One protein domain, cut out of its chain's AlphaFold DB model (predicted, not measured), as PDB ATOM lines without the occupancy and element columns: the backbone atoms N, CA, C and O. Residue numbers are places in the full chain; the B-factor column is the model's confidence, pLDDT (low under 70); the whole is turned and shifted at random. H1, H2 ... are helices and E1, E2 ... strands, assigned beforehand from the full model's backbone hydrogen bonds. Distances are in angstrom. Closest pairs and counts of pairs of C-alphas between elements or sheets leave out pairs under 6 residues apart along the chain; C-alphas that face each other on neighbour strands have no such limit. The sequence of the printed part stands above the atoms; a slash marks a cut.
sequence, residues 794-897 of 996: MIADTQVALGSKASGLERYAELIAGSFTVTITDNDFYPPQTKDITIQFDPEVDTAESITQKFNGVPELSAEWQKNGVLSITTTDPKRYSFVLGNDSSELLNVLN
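What this domain is: This is residues 794 to 897 of the 996 residues of an uncharacterized protein of Deltaproteobacteria bacterium RIFOXYD12_FULL_50_9 (UniProt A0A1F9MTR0). A long, strongly twisted three-stranded sheet, E2 E1 E5, and a short hairpin, E3 and E4, make two arms of a loose V, with H1 set between E2 and E3. The unnamed residues 794 to 817 and the small H2 lie toward one end; the E1 to E2 turn makes the other. The printed part has 104 residues, under half in named elements, in the order E1 E2 H1 E3 E4 E5 H2; both sheets are antiparallel and the class is mixed. It is compact, with a radius of gyration of the C-alphas of 14.2 A, yet elongated, spanning 47 by 28 by 19 A.

Where its parts are: E1, residues 818 to 826, begins at C-alpha 818 (25.325, 22.109, 56.944) and measures 26.8 A. E2, residues 833 to 841, measures 26.0 A. H1 is residues 848 to 856, 12.5 A; E3 is 861 to 865 and E4 871 to 875, 13.7 A each; E5 is 881 to 886, 16.7 A. H2, residues 892 to 895, ends at C-alpha 895 (19.535, 33.975, 54.201).

How they stand to each other: E1 is the inner strand, antiparallel to E2 at 158 degrees, a hairpin with N 822 and O 837 2.8 A apart, and to E5 at 156 degrees, with N 823 and O 884 2.9 A apart. E3 and E4 form a hairpin, N 862 and O 874 being 2.8 A apart. The closest C-alphas of H1 and E3, Asn 856 and Ser 862, are 5.2 A apart; those of H1 and E2, Ile 839 and Lys 854, 6.9 A. H1 is on the three-stranded sheet but over none of its strands, only just: 2 of its C-alphas fall on E2. The closest C-alphas of E4 and E5, Thr 875 and Tyr 881, are 6.1 A apart. H2 only grazes the three-stranded sheet, with residues 892 to 893. In H1 every O i to N i+4 pair is within hydrogen-bond range; H2 is too short for one.

The domain as a whole: The C-alphas farthest apart, Ala 806 and Tyr 830, are 46.9 A apart. The printed part has no cut, and no link between named elements is long. Mean pLDDT of the printed part is 85.5; residues 827 to 833 and 879 are under 70.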
ATOM      1  N   MET A 794      22.795  42.335  51.501       83.00
ATOM      2  CA  MET A 794      24.104  42.981  51.522       83.00
ATOM      3  C   MET A 794      24.927  42.499  52.718       83.00
ATOM      4  O   MET A 794      24.443  42.490  53.849       83.00
ATOM      5  N   ILE A 795      26.190  42.163  52.474       84.50
ATOM      6  CA  ILE A 795      27.199  41.924  53.508       84.50
ATOM      7  C   ILE A 795      28.009  43.200  53.723       84.50
ATOM      8  O   ILE A 795      28.477  43.823  52.770       84.50
ATOM      9  N   ALA A 796      28.174  43.583  54.990       81.56
ATOM     10  CA  ALA A 796      28.892  44.796  55.374       81.56
ATOM     11  C   ALA A 796      30.404  44.567  55.514       81.56
ATOM     12  O   ALA A 796      31.189  45.447  55.164       81.56
ATOM     13  N   ASP A 797      30.805  43.394  56.013       83.81
ATOM     14  CA  ASP A 797      32.207  43.003  56.166       83.81
ATOM     15  C   ASP A 797      32.424  41.597  55.597       83.81
ATOM     16  O   ASP A 797      31.922  40.604  56.128       83.81
ATOM     17  N   THR A 798      33.163  41.516  54.490       80.56
ATOM     18  CA  THR A 798      33.403  40.267  53.758       80.56
ATOM     19  C   THR A 798      34.460  39.371  54.405       80.56
ATOM     20  O   THR A 798      34.597  38.211  54.012       80.56
ATOM     21  N   GLN A 799      35.191  39.886  55.399       81.94
ATOM     22  CA  GLN A 799      36.313  39.208  56.053       81.94
ATOM     23  C   GLN A 799      35.919  38.524  57.369       81.94
ATOM     24  O   GLN A 799      36.732  37.828  57.976       81.94
ATOM     25  N   VAL A 800      34.679  38.707  57.829       88.31
ATOM     26  CA  VAL A 800      34.181  38.141  59.087       88.31
ATOM     27  C   VAL A 800      33.313  36.911  58.819       88.31
ATOM     28  O   VAL A 800      32.646  36.822  57.788       88.31
ATOM     29  N   ALA A 801      33.318  35.963  59.762       90.81
ATOM     30  CA  ALA A 801      32.459  34.784  59.725       90.81
ATOM     31  C   ALA A 801      30.977  35.167  59.574       90.81
ATOM     32  O   ALA A 801      30.473  36.054  60.276       90.81
ATOM     33  N   LEU A 802      30.270  34.490  58.668       89.44
ATOM     34  CA  LEU A 802      28.911  34.852  58.259       89.44
ATOM     35  C   LEU A 802      27.885  34.718  59.396       89.44
ATOM     36  O   LEU A 802      26.952  35.520  59.461       89.44
ATOM     37  N   GLY A 803      28.107  33.802  60.344       88.25
ATOM     38  CA  GLY A 803      27.305  33.622  61.561       88.25
ATOM     39  C   GLY A 803      27.552  34.659  62.664       88.25
ATOM     40  O   GLY A 803      26.975  34.564  63.747       88.25
ATOM     41  N   SER A 804      28.401  35.662  62.433       89.56
ATOM     42  CA  SER A 804      28.633  36.758  63.376       89.56
ATOM     43  C   SER A 804      27.724  37.947  63.089       89.56
ATOM     44  O   SER A 804      27.533  38.334  61.942       89.56
ATOM     45  N   LYS A 805      27.286  38.656  64.139       85.88
ATOM     46  CA  LYS A 805      26.597  39.954  64.002       85.88
ATOM     47  C   LYS A 805      27.412  40.983  63.198       85.88
ATOM     48  O   LYS A 805      26.843  41.918  62.642       85.88
ATOM     49  N   ALA A 806      28.737  40.839  63.169       86.00
ATOM     50  CA  ALA A 806      29.630  41.733  62.440       86.00
ATOM     51  C   ALA A 806      29.636  41.508  60.914       86.00
ATOM     52  O   ALA A 806      30.091  42.400  60.207       86.00
ATOM     53  N   SER A 807      29.079  40.402  60.396       84.62
ATOM     54  CA  SER A 807      28.911  40.197  58.945       84.62
ATOM     55  C   SER A 807      27.938  41.207  58.319       84.62
ATOM     56  O   SER A 807      28.011  41.515  57.129       84.62
ATOM     57  N   GLY A 808      27.030  41.764  59.127       84.50
ATOM     58  CA  GLY A 808      25.991  42.688  58.674       84.50
ATOM     59  C   GLY A 808      24.758  42.001  58.082       84.50
ATOM     60  O   GLY A 808      23.816  42.698  57.717       84.50
ATOM     61  N   LEU A 809      24.721  40.664  58.036       87.25
ATOM     62  CA  LEU A 809      23.535  39.913  57.622       87.25
ATOM     63  C   LEU A 809      22.411  40.078  58.651       87.25
ATOM     64  O   LEU A 809      22.600  39.808  59.833       87.25
ATOM     65  N   GLU A 810      21.211  40.466  58.218       83.62
ATOM     66  CA  GLU A 810      20.075  40.674  59.133       83.62
ATOM     67  C   GLU A 810      19.604  39.370  59.800       83.62
ATOM     68  O   GLU A 810      19.211  39.370  60.967       83.62
ATOM     69  N   ARG A 811      19.701  38.248  59.075       89.12
ATOM     70  CA  ARG A 811      19.290  36.900  59.510       89.12
ATOM     71  C   ARG A 811      20.482  35.993  59.844       89.12
ATOM     72  O   ARG A 811      20.382  34.776  59.748       89.12
ATOM     73  N   TYR A 812      21.611  36.572  60.267       88.00
ATOM     74  CA  TYR A 812      22.844  35.822  60.567       88.00
ATOM     75  C   TYR A 812      22.648  34.687  61.589       88.00
ATOM     76  O   TYR A 812      23.336  33.676  61.527       88.00
ATOM     77  N   ALA A 813      21.709  34.849  62.529       87.06
ATOM     78  CA  ALA A 813      21.442  33.884  63.597       87.06
ATOM     79  C   ALA A 813      20.650  32.643  63.138       87.06
ATOM     80  O   ALA A 813      20.469  31.721  63.930       87.06
ATOM     81  N   GLU A 814      20.149  32.634  61.900       90.56
ATOM     82  CA  GLU A 814      19.436  31.495  61.310       90.56
ATOM     83  C   GLU A 814      20.381  30.525  60.587       90.56
ATOM     84  O   GLU A 814      19.996  29.396  60.298       90.56
ATOM     85  N   LEU A 815      21.622  30.951  60.330       92.19
ATOM     86  CA  LEU A 815      22.647  30.136  59.692       92.19
ATOM     87  C   LEU A 815      23.103  29.011  60.626       92.19
ATOM     88  O   LEU A 815      23.450  29.250  61.785       92.19
ATOM     89  N   ILE A 816      23.165  27.791  60.098       92.81
ATOM     90  CA  ILE A 816      23.632  26.602  60.819       92.81
ATOM     91  C   ILE A 816      24.658  25.836  59.985       92.81
ATOM     92  O   ILE A 816      24.676  25.937  58.761       92.81
ATOM     93  N   ALA A 817      25.529  25.067  60.644       93.69
ATOM     94  CA  ALA A 817      26.478  24.209  59.938       93.69
ATOM     95  C   ALA A 817      25.726  23.126  59.146       93.69
ATOM     96  O   ALA A 817      24.870  22.430  59.696       93.69
ATOM     97  N   GLY A 818      26.049  22.982  57.863       93.31
ATOM     98  CA  GLY A 818      25.325  22.109  56.944       93.31
ATOM     99  C   GLY A 818      25.916  22.130  55.539       93.31
ATOM    100  O   GLY A 818      27.082  22.465  55.337       93.31
ATOM    101  N   SER A 819      25.110  21.771  54.548       93.12
ATOM    102  CA  SER A 819      25.514  21.759  53.141       93.12
ATOM    103  C   SER A 819      24.384  22.162  52.205       93.12
ATOM    104  O   SER A 819      23.211  22.014  52.552       93.12
ATOM    105  N   PHE A 820      24.748  22.567  50.992       93.25
ATOM    106  CA  PHE A 820      23.833  22.767  49.871       93.25
ATOM    107  C   PHE A 820      24.423  22.166  48.587       93.25
ATOM    108  O   PHE A 820      25.633  21.952  48.485       93.25
ATOM    109  N   THR A 821      23.571  21.866  47.611       91.69
ATOM    110  CA  THR A 821      23.963  21.279  46.326       91.69
ATOM    111  C   THR A 821      23.909  22.319  45.216       91.69
ATOM    112  O   THR A 821      22.955  23.092  45.109       91.69
ATOM    113  N   VAL A 822      24.930  22.289  44.367       92.00
ATOM    114  CA  VAL A 822      24.999  22.980  43.086       92.00
ATOM    115  C   VAL A 822      24.937  21.927  41.984       92.00
ATOM    116  O   VAL A 822      25.853  21.117  41.853       92.00
ATOM    117  N   THR A 823      23.862  21.929  41.206       90.62
ATOM    118  CA  THR A 823      23.716  21.077  40.022       90.62
ATOM    119  C   THR A 823      24.086  21.897  38.799       90.62
ATOM    120  O   THR A 823      23.400  22.876  38.510       90.62
ATOM    121  N   ILE A 824      25.147  21.516  38.091       89.56
ATOM    122  CA  ILE A 824      25.516  22.097  36.792       89.56
ATOM    123  C   ILE A 824      24.955  21.214  35.689       89.56
ATOM    124  O   ILE A 824      25.132  19.998  35.725       89.56
ATOM    125  N   THR A 825      24.311  21.824  34.705       80.19
ATOM    126  CA  THR A 825      23.777  21.153  33.523       80.19
ATOM    127  C   THR A 825      24.514  21.658  32.293       80.19
ATOM    128  O   THR A 825      24.485  22.861  32.023       80.19
ATOM    129  N   ASP A 826      25.138  20.743  31.553       76.00
ATOM    130  CA  ASP A 826      25.636  20.993  30.201       76.00
ATOM    131  C   ASP A 826      24.489  20.742  29.214       76.00
ATOM    132  O   ASP A 826      23.998  19.613  29.089       76.00
ATOM    133  N   ASN A 827      24.006  21.818  28.591       61.53
ATOM    134  CA  ASN A 827      22.851  21.774  27.699       61.53
ATOM    135  C   ASN A 827      23.225  21.435  26.246       61.53
ATOM    136  O   ASN A 827      22.310  21.271  25.440       61.53
ATOM    137  N   ASP A 828      24.515  21.283  25.925       56.22
ATOM    138  CA  ASP A 828      24.966  20.909  24.574       56.22
ATOM    139  C   ASP A 828      24.817  19.399  24.303       56.22
ATOM    140  O   ASP A 828      24.880  18.955  23.159       56.22
ATOM    141  N   PHE A 829      24.555  18.597  25.341       41.62
ATOM    142  CA  PHE A 829      24.279  17.163  25.227       41.62
ATOM    143  C   PHE A 829      22.775  16.867  25.292       41.62
ATOM    144  O   PHE A 829      22.035  17.501  26.046       41.62
ATOM    145  N   TYR A 830      22.316  15.838  24.570       39.12
ATOM    146  CA  TYR A 830      20.952  15.316  24.702       39.12
ATOM    147  C   TYR A 830      20.942  13.828  25.115       39.12
ATOM    148  O   TYR A 830      21.437  12.990  24.363       39.12
ATOM    149  N   PRO A 831      20.337  13.460  26.267       42.91
ATOM    150  CA  PRO A 831      19.754  14.360  27.261       42.91
ATOM    151  C   PRO A 831      20.837  15.190  27.982       42.91
ATOM    152  O   PRO A 831      21.970  14.708  28.111       42.91
ATOM    153  N   PRO A 832      20.491  16.396  28.483       55.97
ATOM    154  CA  PRO A 832      21.433  17.262  29.186       55.97
ATOM    155  C   PRO A 832      22.150  16.519  30.308       55.97
ATOM    156  O   PRO A 832      21.518  15.854  31.135       55.97
ATOM    157  N   GLN A 833      23.476  16.616  30.326       66.69
ATOM    158  CA  GLN A 833      24.293  15.963  31.342       66.69
ATOM    159  C   GLN A 833      24.328  16.839  32.588       66.69
ATOM    160  O   GLN A 833      24.554  18.046  32.504       66.69
ATOM    161  N   THR A 834      24.098  16.232  33.750       84.56
ATOM    162  CA  THR A 834      24.062  16.947  35.029       84.56
ATOM    163  C   THR A 834      25.193  16.488  35.932       84.56
ATOM    164  O   THR A 834      25.541  15.306  35.979       84.56
ATOM    165  N   LYS A 835      25.780  17.437  36.657       89.06
ATOM    166  CA  LYS A 835      26.820  17.192  37.649       89.06
ATOM    167  C   LYS A 835      26.452  17.884  38.950       89.06
ATOM    168  O   LYS A 835      26.433  19.111  39.025       89.06
ATOM    169  N   ASP A 836      26.212  17.078  39.975       90.94
ATOM    170  CA  ASP A 836      25.899  17.553  41.318       90.94
ATOM    171  C   ASP A 836      27.170  17.713  42.146       90.94
ATOM    172  O   ASP A 836      27.984  16.792  42.264       90.94
ATOM    173  N   ILE A 837      27.333  18.886  42.751       92.62
ATOM    174  CA  ILE A 837      28.452  19.207  43.633       92.62
ATOM    175  C   ILE A 837      27.899  19.730  44.954       92.62
ATOM    176  O   ILE A 837      27.164  20.713  45.001       92.62
ATOM    177  N   THR A 838      28.254  19.062  46.048       93.00
ATOM    178  CA  THR A 838      27.844  19.461  47.398       93.00
ATOM    179  C   THR A 838      28.879  20.391  48.015       93.00
ATOM    180  O   THR A 838      30.043  20.021  48.171       93.00
ATOM    181  N   ILE A 839      28.440  21.577  48.430       92.69
ATOM    182  CA  ILE A 839      29.257  22.563  49.134       92.69
ATOM    183  C   ILE A 839      28.940  22.496  50.629       92.69
ATOM    184  O   ILE A 839      27.782  22.560  51.038       92.69
ATOM    185  N   GLN A 840      29.985  22.364  51.446       93.31
ATOM    186  CA  GLN A 840      29.890  22.394  52.907       93.31
ATOM    187  C   GLN A 840      29.944  23.836  53.418       93.31
ATOM    188  O   GLN A 840      30.737  24.637  52.913       93.31
ATOM    189  N   PHE A 841      29.156  24.144  54.444       95.12
ATOM    190  CA  PHE A 841      29.050  25.461  55.063       95.12
ATOM    191  C   PHE A 841      29.144  25.373  56.590       95.12
ATOM    192  O   PHE A 841      28.422  24.595  57.216       95.12
ATOM    193  N   ASP A 842      29.992  26.208  57.187       93.75
ATOM    194  CA  ASP A 842      30.099  26.394  58.634       93.75
ATOM    195  C   ASP A 842      29.996  27.894  58.987       93.75
ATOM    196  O   ASP A 842      30.908  28.656  58.662       93.75
ATOM    197  N   PRO A 843      28.927  28.347  59.671       91.50
ATOM    198  CA  PRO A 843      28.704  29.766  59.949       91.50
ATOM    199  C   PRO A 843      29.725  30.392  60.906       91.50
ATOM    200  O   PRO A 843      29.848  31.619  60.925       91.50
ATOM    201  N   GLU A 844      30.440  29.600  61.712       91.44
ATOM    202  CA  GLU A 844      31.452  30.120  62.643       91.44
ATOM    203  C   GLU A 844      32.811  30.341  61.967       91.44
ATOM    204  O   GLU A 844      33.629  31.116  62.469       91.44
ATOM    205  N   VAL A 845      33.042  29.687  60.824       91.50
ATOM    206  CA  VAL A 845      34.336  29.672  60.126       91.50
ATOM    207  C   VAL A 845      34.264  30.356  58.763       91.50
ATOM    208  O   VAL A 845      35.182  31.094  58.404       91.50
ATOM    209  N   ASP A 846      33.203  30.124  57.993       93.38
ATOM    210  CA  ASP A 846      33.096  30.626  56.630       93.38
ATOM    211  C   ASP A 846      32.829  32.131  56.582       93.38
ATOM    212  O   ASP A 846      31.906  32.647  57.215       93.38
ATOM    213  N   THR A 847      33.627  32.825  55.772       91.31
ATOM    214  CA  THR A 847      33.505  34.252  55.461       91.31
ATOM    215  C   THR A 847      32.909  34.430  54.066       91.31
ATOM    216  O   THR A 847      32.822  33.485  53.282       91.31
ATOM    217  N   ALA A 848      32.528  35.655  53.701       86.75
ATOM    218  CA  ALA A 848      32.035  35.932  52.352       86.75
ATOM    219  C   ALA A 848      33.061  35.518  51.274       86.75
ATOM    220  O   ALA A 848      32.689  34.938  50.253       86.75
ATOM    221  N   GLU A 849      34.353  35.744  51.531       86.31
ATOM    222  CA  GLU A 849      35.442  35.347  50.635       86.31
ATOM    223  C   GLU A 849      35.597  33.822  50.520       86.31
ATOM    224  O   GLU A 849      35.750  33.313  49.407       86.31
ATOM    225  N   SER A 850      35.496  33.070  51.626       90.19
ATOM    226  CA  SER A 850      35.582  31.603  51.562       90.19
ATOM    227  C   SER A 850      34.393  30.993  50.812       90.19
ATOM    228  O   SER A 850      34.572  30.037  50.059       90.19
ATOM    229  N   ILE A 851      33.196  31.581  50.929       90.19
ATOM    230  CA  ILE A 851      32.020  31.169  50.150       90.19
ATOM    231  C   ILE A 851      32.217  31.424  48.657       90.19
ATOM    232  O   ILE A 851      31.926  30.545  47.848       90.19
ATOM    233  N   THR A 852      32.772  32.574  48.273       89.25
ATOM    234  CA  THR A 852      33.109  32.845  46.869       89.25
ATOM    235  C   THR A 852      34.103  31.831  46.318       89.25
ATOM    236  O   THR A 852      33.903  31.309  45.224       89.25
ATOM    237  N   GLN A 853      35.141  31.491  47.083       89.81
ATOM    238  CA  GLN A 853      36.111  30.472  46.677       89.81
ATOM    239  C   GLN A 853      35.468  29.087  46.527       89.81
ATOM    240  O   GLN A 853      35.805  28.362  45.595       89.81
ATOM    241  N   LYS A 854      34.511  28.731  47.392       92.25
ATOM    242  CA  LYS A 854      33.762  27.471  47.289       92.25
ATOM    243  C   LYS A 854      32.899  27.402  46.027       92.25
ATOM    244  O   LYS A 854      32.897  26.364  45.375       92.25
ATOM    245  N   PHE A 855      32.226  28.492  45.650       91.12
ATOM    246  CA  PHE A 855      31.495  28.560  44.379       91.12
ATOM    247  C   PHE A 855      32.431  28.544  43.163       91.12
ATOM    248  O   PHE A 855      32.157  27.819  42.218       91.12
ATOM    249  N   ASN A 856      33.562  29.253  43.205       90.12
ATOM    250  CA  ASN A 856      34.566  29.235  42.126       90.12
ATOM    251  C   ASN A 856      35.314  27.898  42.008       90.12
ATOM    252  O   ASN A 856      35.961  27.633  40.999       90.12
ATOM    253  N   GLY A 857      35.252  27.054  43.042       87.56
ATOM    254  CA  GLY A 857      35.736  25.675  42.999       87.56
ATOM    255  C   GLY A 857      34.783  24.712  42.281       87.56
ATOM    256  O   GLY A 857      35.167  23.570  42.021       87.56
ATOM    257  N   VAL A 858      33.557  25.142  41.962       89.88
ATOM    258  CA  VAL A 858      32.614  24.388  41.128       89.88
ATOM    259  C   VAL A 858      32.972  24.628  39.654       89.88
ATOM    260  O   VAL A 858      32.999  25.783  39.233       89.88
ATOM    261  N   PRO A 859      33.234  23.574  38.853       86.75
ATOM    262  CA  PRO A 859      33.491  23.721  37.423       86.75
ATOM    263  C   PRO A 859      32.366  24.489  36.725       86.75
ATOM    264  O   PRO A 859      31.192  24.267  37.018       86.75
ATOM    265  N   GLU A 860      32.741  25.363  35.796       89.12
ATOM    266  CA  GLU A 860      31.835  26.180  34.977       89.12
ATOM    267  C   GLU A 860      31.002  27.235  35.717       89.12
ATOM    268  O   GLU A 860      30.108  27.853  35.131       89.12
ATOM    269  N   LEU A 861      31.328  27.510  36.983       90.00
ATOM    270  CA  LEU A 861      30.782  28.639  37.728       90.00
ATOM    271  C   LEU A 861      31.832  29.692  38.044       90.00
ATOM    272  O   LEU A 861      32.990  29.415  38.344       90.00
ATOM    273  N   SER A 862      31.357  30.929  38.044       91.62
ATOM    274  CA  SER A 862      32.053  32.089  38.563       91.62
ATOM    275  C   SER A 862      31.135  32.824  39.532       91.62
ATOM    276  O   SER A 862      29.965  33.082  39.248       91.62
ATOM    277  N   ALA A 863      31.664  33.161  40.694       91.50
ATOM    278  CA  ALA A 863      30.995  33.891  41.743       91.50
ATOM    279  C   ALA A 863      31.846  35.082  42.179       91.50
ATOM    280  O   ALA A 863      33.072  35.001  42.296       91.50
ATOM    281  N   GLU A 864      31.173  36.188  42.472       90.69
ATOM    282  CA  GLU A 864      31.791  37.400  42.995       90.69
ATOM    283  C   GLU A 864      30.848  38.134  43.950       90.69
ATOM    284  O   GLU A 864      29.634  38.182  43.743       90.69
ATOM    285  N   TRP A 865      31.407  38.748  44.995       86.12
ATOM    286  CA  TRP A 865      30.686  39.766  45.756       86.12
ATOM    287  C   TRP A 865      30.819  41.099  45.031       86.12
ATOM    288  O   TRP A 865      31.913  41.651  44.889       86.12
ATOM    289  N   GLN A 866      29.693  41.629  44.574       83.50
ATOM    290  CA  GLN A 866      29.625  42.930  43.932       83.50
ATOM    291  C   GLN A 866      29.984  44.048  44.925       83.50
ATOM    292  O   GLN A 866      29.888  43.901  46.144       83.50
ATOM    293  N   LYS A 867      30.340  45.233  44.407       78.50
ATOM    294  CA  LYS A 867      30.711  46.410  45.228       78.50
ATOM    295  C   LYS A 867      29.619  46.873  46.205       78.50
ATOM    296  O   LYS A 867      29.915  47.625  47.127       78.50
ATOM    297  N   ASN A 868      28.372  46.469  45.979       76.62
ATOM    298  CA  ASN A 868      27.212  46.733  46.832       76.62
ATOM    299  C   ASN A 868      27.024  45.675  47.943       76.62
ATOM    300  O   ASN A 868      26.046  45.755  48.678       76.62
ATOM    301  N   GLY A 869      27.932  44.701  48.069       78.81
ATOM    302  CA  GLY A 869      27.891  43.664  49.100       78.81
ATOM    303  C   GLY A 869      26.968  42.487  48.783       78.81
ATOM    304  O   GLY A 869      26.645  41.742  49.700       78.81
ATOM    305  N   VAL A 870      26.540  42.307  47.529       86.25
ATOM    306  CA  VAL A 870      25.663  41.205  47.090       86.25
ATOM    307  C   VAL A 870      26.456  40.119  46.362       86.25
ATOM    308  O   VAL A 870      27.311  40.431  45.533       86.25
ATOM    309  N   LEU A 871      26.147  38.847  46.631       88.50
ATOM    310  CA  LEU A 871      26.733  37.713  45.916       88.50
ATOM    311  C   LEU A 871      26.073  37.549  44.547       88.50
ATOM    312  O   LEU A 871      24.854  37.406  44.455       88.50
ATOM    313  N   SER A 872      26.892  37.528  43.504       90.12
ATOM    314  CA  SER A 872      26.514  37.233  42.125       90.12
ATOM    315  C   SER A 872      27.169  35.926  41.700       90.12
ATOM    316  O   SER A 872      28.361  35.740  41.929       90.12
ATOM    317  N   ILE A 873      26.401  35.035  41.077       90.88
ATOM    318  CA  ILE A 873      26.859  33.747  40.544       90.88
ATOM    319  C   ILE A 873      26.460  33.701  39.072       90.88
ATOM    320  O   ILE A 873      25.317  33.991  38.724       90.88
ATOM    321  N   THR A 874      27.401  33.381  38.194       91.00
ATOM    322  CA  THR A 874      27.215  33.306  36.740       91.00
ATOM    323  C   THR A 874      27.942  32.079  36.207       91.00
ATOM    324  O   THR A 874      28.969  31.683  36.756       91.00
ATOM    325  N   THR A 875      27.427  31.469  35.145       87.94
ATOM    326  CA  THR A 875      28.159  30.414  34.440       87.94
ATOM    327  C   THR A 875      29.283  30.997  33.584       87.94
ATOM    328  O   THR A 875      29.226  32.150  33.150       87.94
ATOM    329  N   THR A 876      30.334  30.215  33.354       86.00
ATOM    330  CA  THR A 876      31.465  30.580  32.478       86.00
ATOM    331  C   THR A 876      31.023  30.759  31.026       86.00
ATOM    332  O   THR A 876      31.442  31.714  30.373       86.00
ATOM    333  N   ASP A 877      30.119  29.893  30.563       79.75
ATOM    334  CA  ASP A 877      29.417  30.009  29.287       79.75
ATOM    335  C   ASP A 877      27.888  29.968  29.501       79.75
ATOM    336  O   ASP A 877      27.303  28.891  29.654       79.75
ATOM    337  N   PRO A 878      27.211  31.133  29.502       72.62
ATOM    338  CA  PRO A 878      25.756  31.240  29.645       72.62
ATOM    339  C   PRO A 878      24.928  30.636  28.509       72.62
ATOM    340  O   PRO A 878      23.708  30.567  28.645       72.62
ATOM    341  N   LYS A 879      25.536  30.259  27.379       66.38
ATOM    342  CA  LYS A 879      24.817  29.607  26.273       66.38
ATOM    343  C   LYS A 879      24.778  28.092  26.434       66.38
ATOM    344  O   LYS A 879      23.791  27.482  26.039       66.38
ATOM    345  N   ARG A 880      25.819  27.528  27.044       72.12
ATOM    346  CA  ARG A 880      26.018  26.087  27.215       72.12
ATOM    347  C   ARG A 880      25.624  25.599  28.606       72.12
ATOM    348  O   ARG A 880      24.845  24.657  28.757       72.12
ATOM    349  N   TYR A 881      26.128  26.258  29.644       77.81
ATOM    350  CA  TYR A 881      25.970  25.808  31.019       77.81
ATOM    351  C   TYR A 881      24.839  26.536  31.731       77.81
ATOM    352  O   TYR A 881      24.670  27.751  31.619       77.81
ATOM    353  N   SER A 882      24.106  25.783  32.543       85.31
ATOM    354  CA  SER A 882      23.146  26.323  33.503       85.31
ATOM    355  C   SER A 882      23.329  25.668  34.866       85.31
ATOM    356  O   SER A 882      23.902  24.585  34.955       85.31
ATOM    357  N   PHE A 883      22.843  26.304  35.926       89.00
ATOM    358  CA  PHE A 883      22.939  25.776  37.278       89.00
ATOM    359  C   PHE A 883      21.617  25.843  38.037       89.00
ATOM    360  O   PHE A 883      20.740  26.668  37.770       89.00
ATOM    361  N   VAL A 884      21.492  24.965  39.029       88.50
ATOM    362  CA  VAL A 884      20.420  24.971  40.025       88.50
ATOM    363  C   VAL A 884      21.045  24.856  41.411       88.50
ATOM    364  O   VAL A 884      21.920  24.023  41.645       88.50
ATOM    365  N   LEU A 885      20.587  25.701  42.336       89.06
ATOM    366  CA  LEU A 885      20.964  25.651  43.746       89.06
ATOM    367  C   LEU A 885      19.830  24.998  44.538       89.06
ATOM    368  O   LEU A 885      18.676  25.424  44.440       89.06
ATOM    369  N   GLY A 886      20.141  23.962  45.313       86.81
ATOM    370  CA  GLY A 886      19.132  23.175  46.017       86.81
ATOM    371  C   GLY A 886      19.671  22.442  47.239       86.81
ATOM    372  O   GLY A 886      20.846  22.542  47.573       86.81
ATOM    373  N   ASN A 887      18.793  21.695  47.914       88.00
ATOM    374  CA  ASN A 887      19.122  20.861  49.077       88.00
ATOM    375  C   ASN A 887      19.909  21.596  50.180       88.00
ATOM    376  O   ASN A 887      20.864  21.053  50.730       88.00
ATOM    377  N   ASP A 888      19.512  22.831  50.493       92.94
ATOM    378  CA  ASP A 888      20.172  23.643  51.513       92.94
ATOM    379  C   ASP A 888      19.730  23.252  52.927       92.94
ATOM    380  O   ASP A 888      18.597  23.491  53.335       92.94
ATOM    381  N   SER A 889      20.653  22.649  53.671       92.44
ATOM    382  CA  SER A 889      20.518  22.335  55.100       92.44
ATOM    383  C   SER A 889      21.220  23.349  56.007       92.44
ATOM    384  O   SER A 889      21.141  23.232  57.226       92.44
ATOM    385  N   SER A 890      21.917  24.326  55.421       92.44
ATOM    386  CA  SER A 890      22.676  25.362  56.127       92.44
ATOM    387  C   SER A 890      21.915  26.674  56.334       92.44
ATOM    388  O   SER A 890      22.381  27.548  57.065       92.44
ATOM    389  N   GLU A 891      20.766  26.818  55.667       93.00
ATOM    390  CA  GLU A 891      19.974  28.051  55.542       93.00
ATOM    391  C   GLU A 891      20.698  29.205  54.822       93.00
ATOM    392  O   GLU A 891      20.147  30.301  54.689       93.00
ATOM    393  N   LEU A 892      21.909  28.983  54.295       91.25
ATOM    394  CA  LEU A 892      22.698  30.006  53.610       91.25
ATOM    395  C   LEU A 892      21.992  30.555  52.364       91.25
ATOM    396  O   LEU A 892      21.935  31.773  52.181       91.25
ATOM    397  N   LEU A 893      21.437  29.689  51.511       90.94
ATOM    398  CA  LEU A 893      20.753  30.112  50.286       90.94
ATOM    399  C   LEU A 893      19.491  30.917  50.611       90.94
ATOM    400  O   LEU A 893      19.155  31.859  49.892       90.94
ATOM    401  N   ASN A 894      18.814  30.578  51.711       89.75
ATOM    402  CA  ASN A 894      17.628  31.284  52.193       89.75
ATOM    403  C   ASN A 894      17.967  32.637  52.830       89.75
ATOM    404  O   ASN A 894      17.233  33.606  52.629       89.75
ATOM    405  N   VAL A 895      19.066  32.725  53.584       90.06
ATOM    406  CA  VAL A 895      19.535  33.975  54.201       90.06
ATOM    407  C   VAL A 895      20.072  34.943  53.152       90.06
ATOM    408  O   VAL A 895      19.800  36.134  53.255       90.06
ATOM    409  N   LEU A 896      20.780  34.458  52.130       89.19
ATOM    410  CA  LEU A 896      21.280  35.281  51.020       89.19
ATOM    411  C   LEU A 896      20.231  35.534  49.922       89.19
ATOM    412  O   LEU A 896      20.481  36.309  48.997       89.19
ATOM    413  N   ASN A 897      19.063  34.896  50.036       88.75
ATOM    414  CA  ASN A 897      17.968  34.928  49.066       88.75
ATOM    415  C   ASN A 897      18.397  34.541  47.635       88.75
ATOM    416  O   ASN A 897      17.936  35.114  46.653       88.75
TER     417      ASN A 897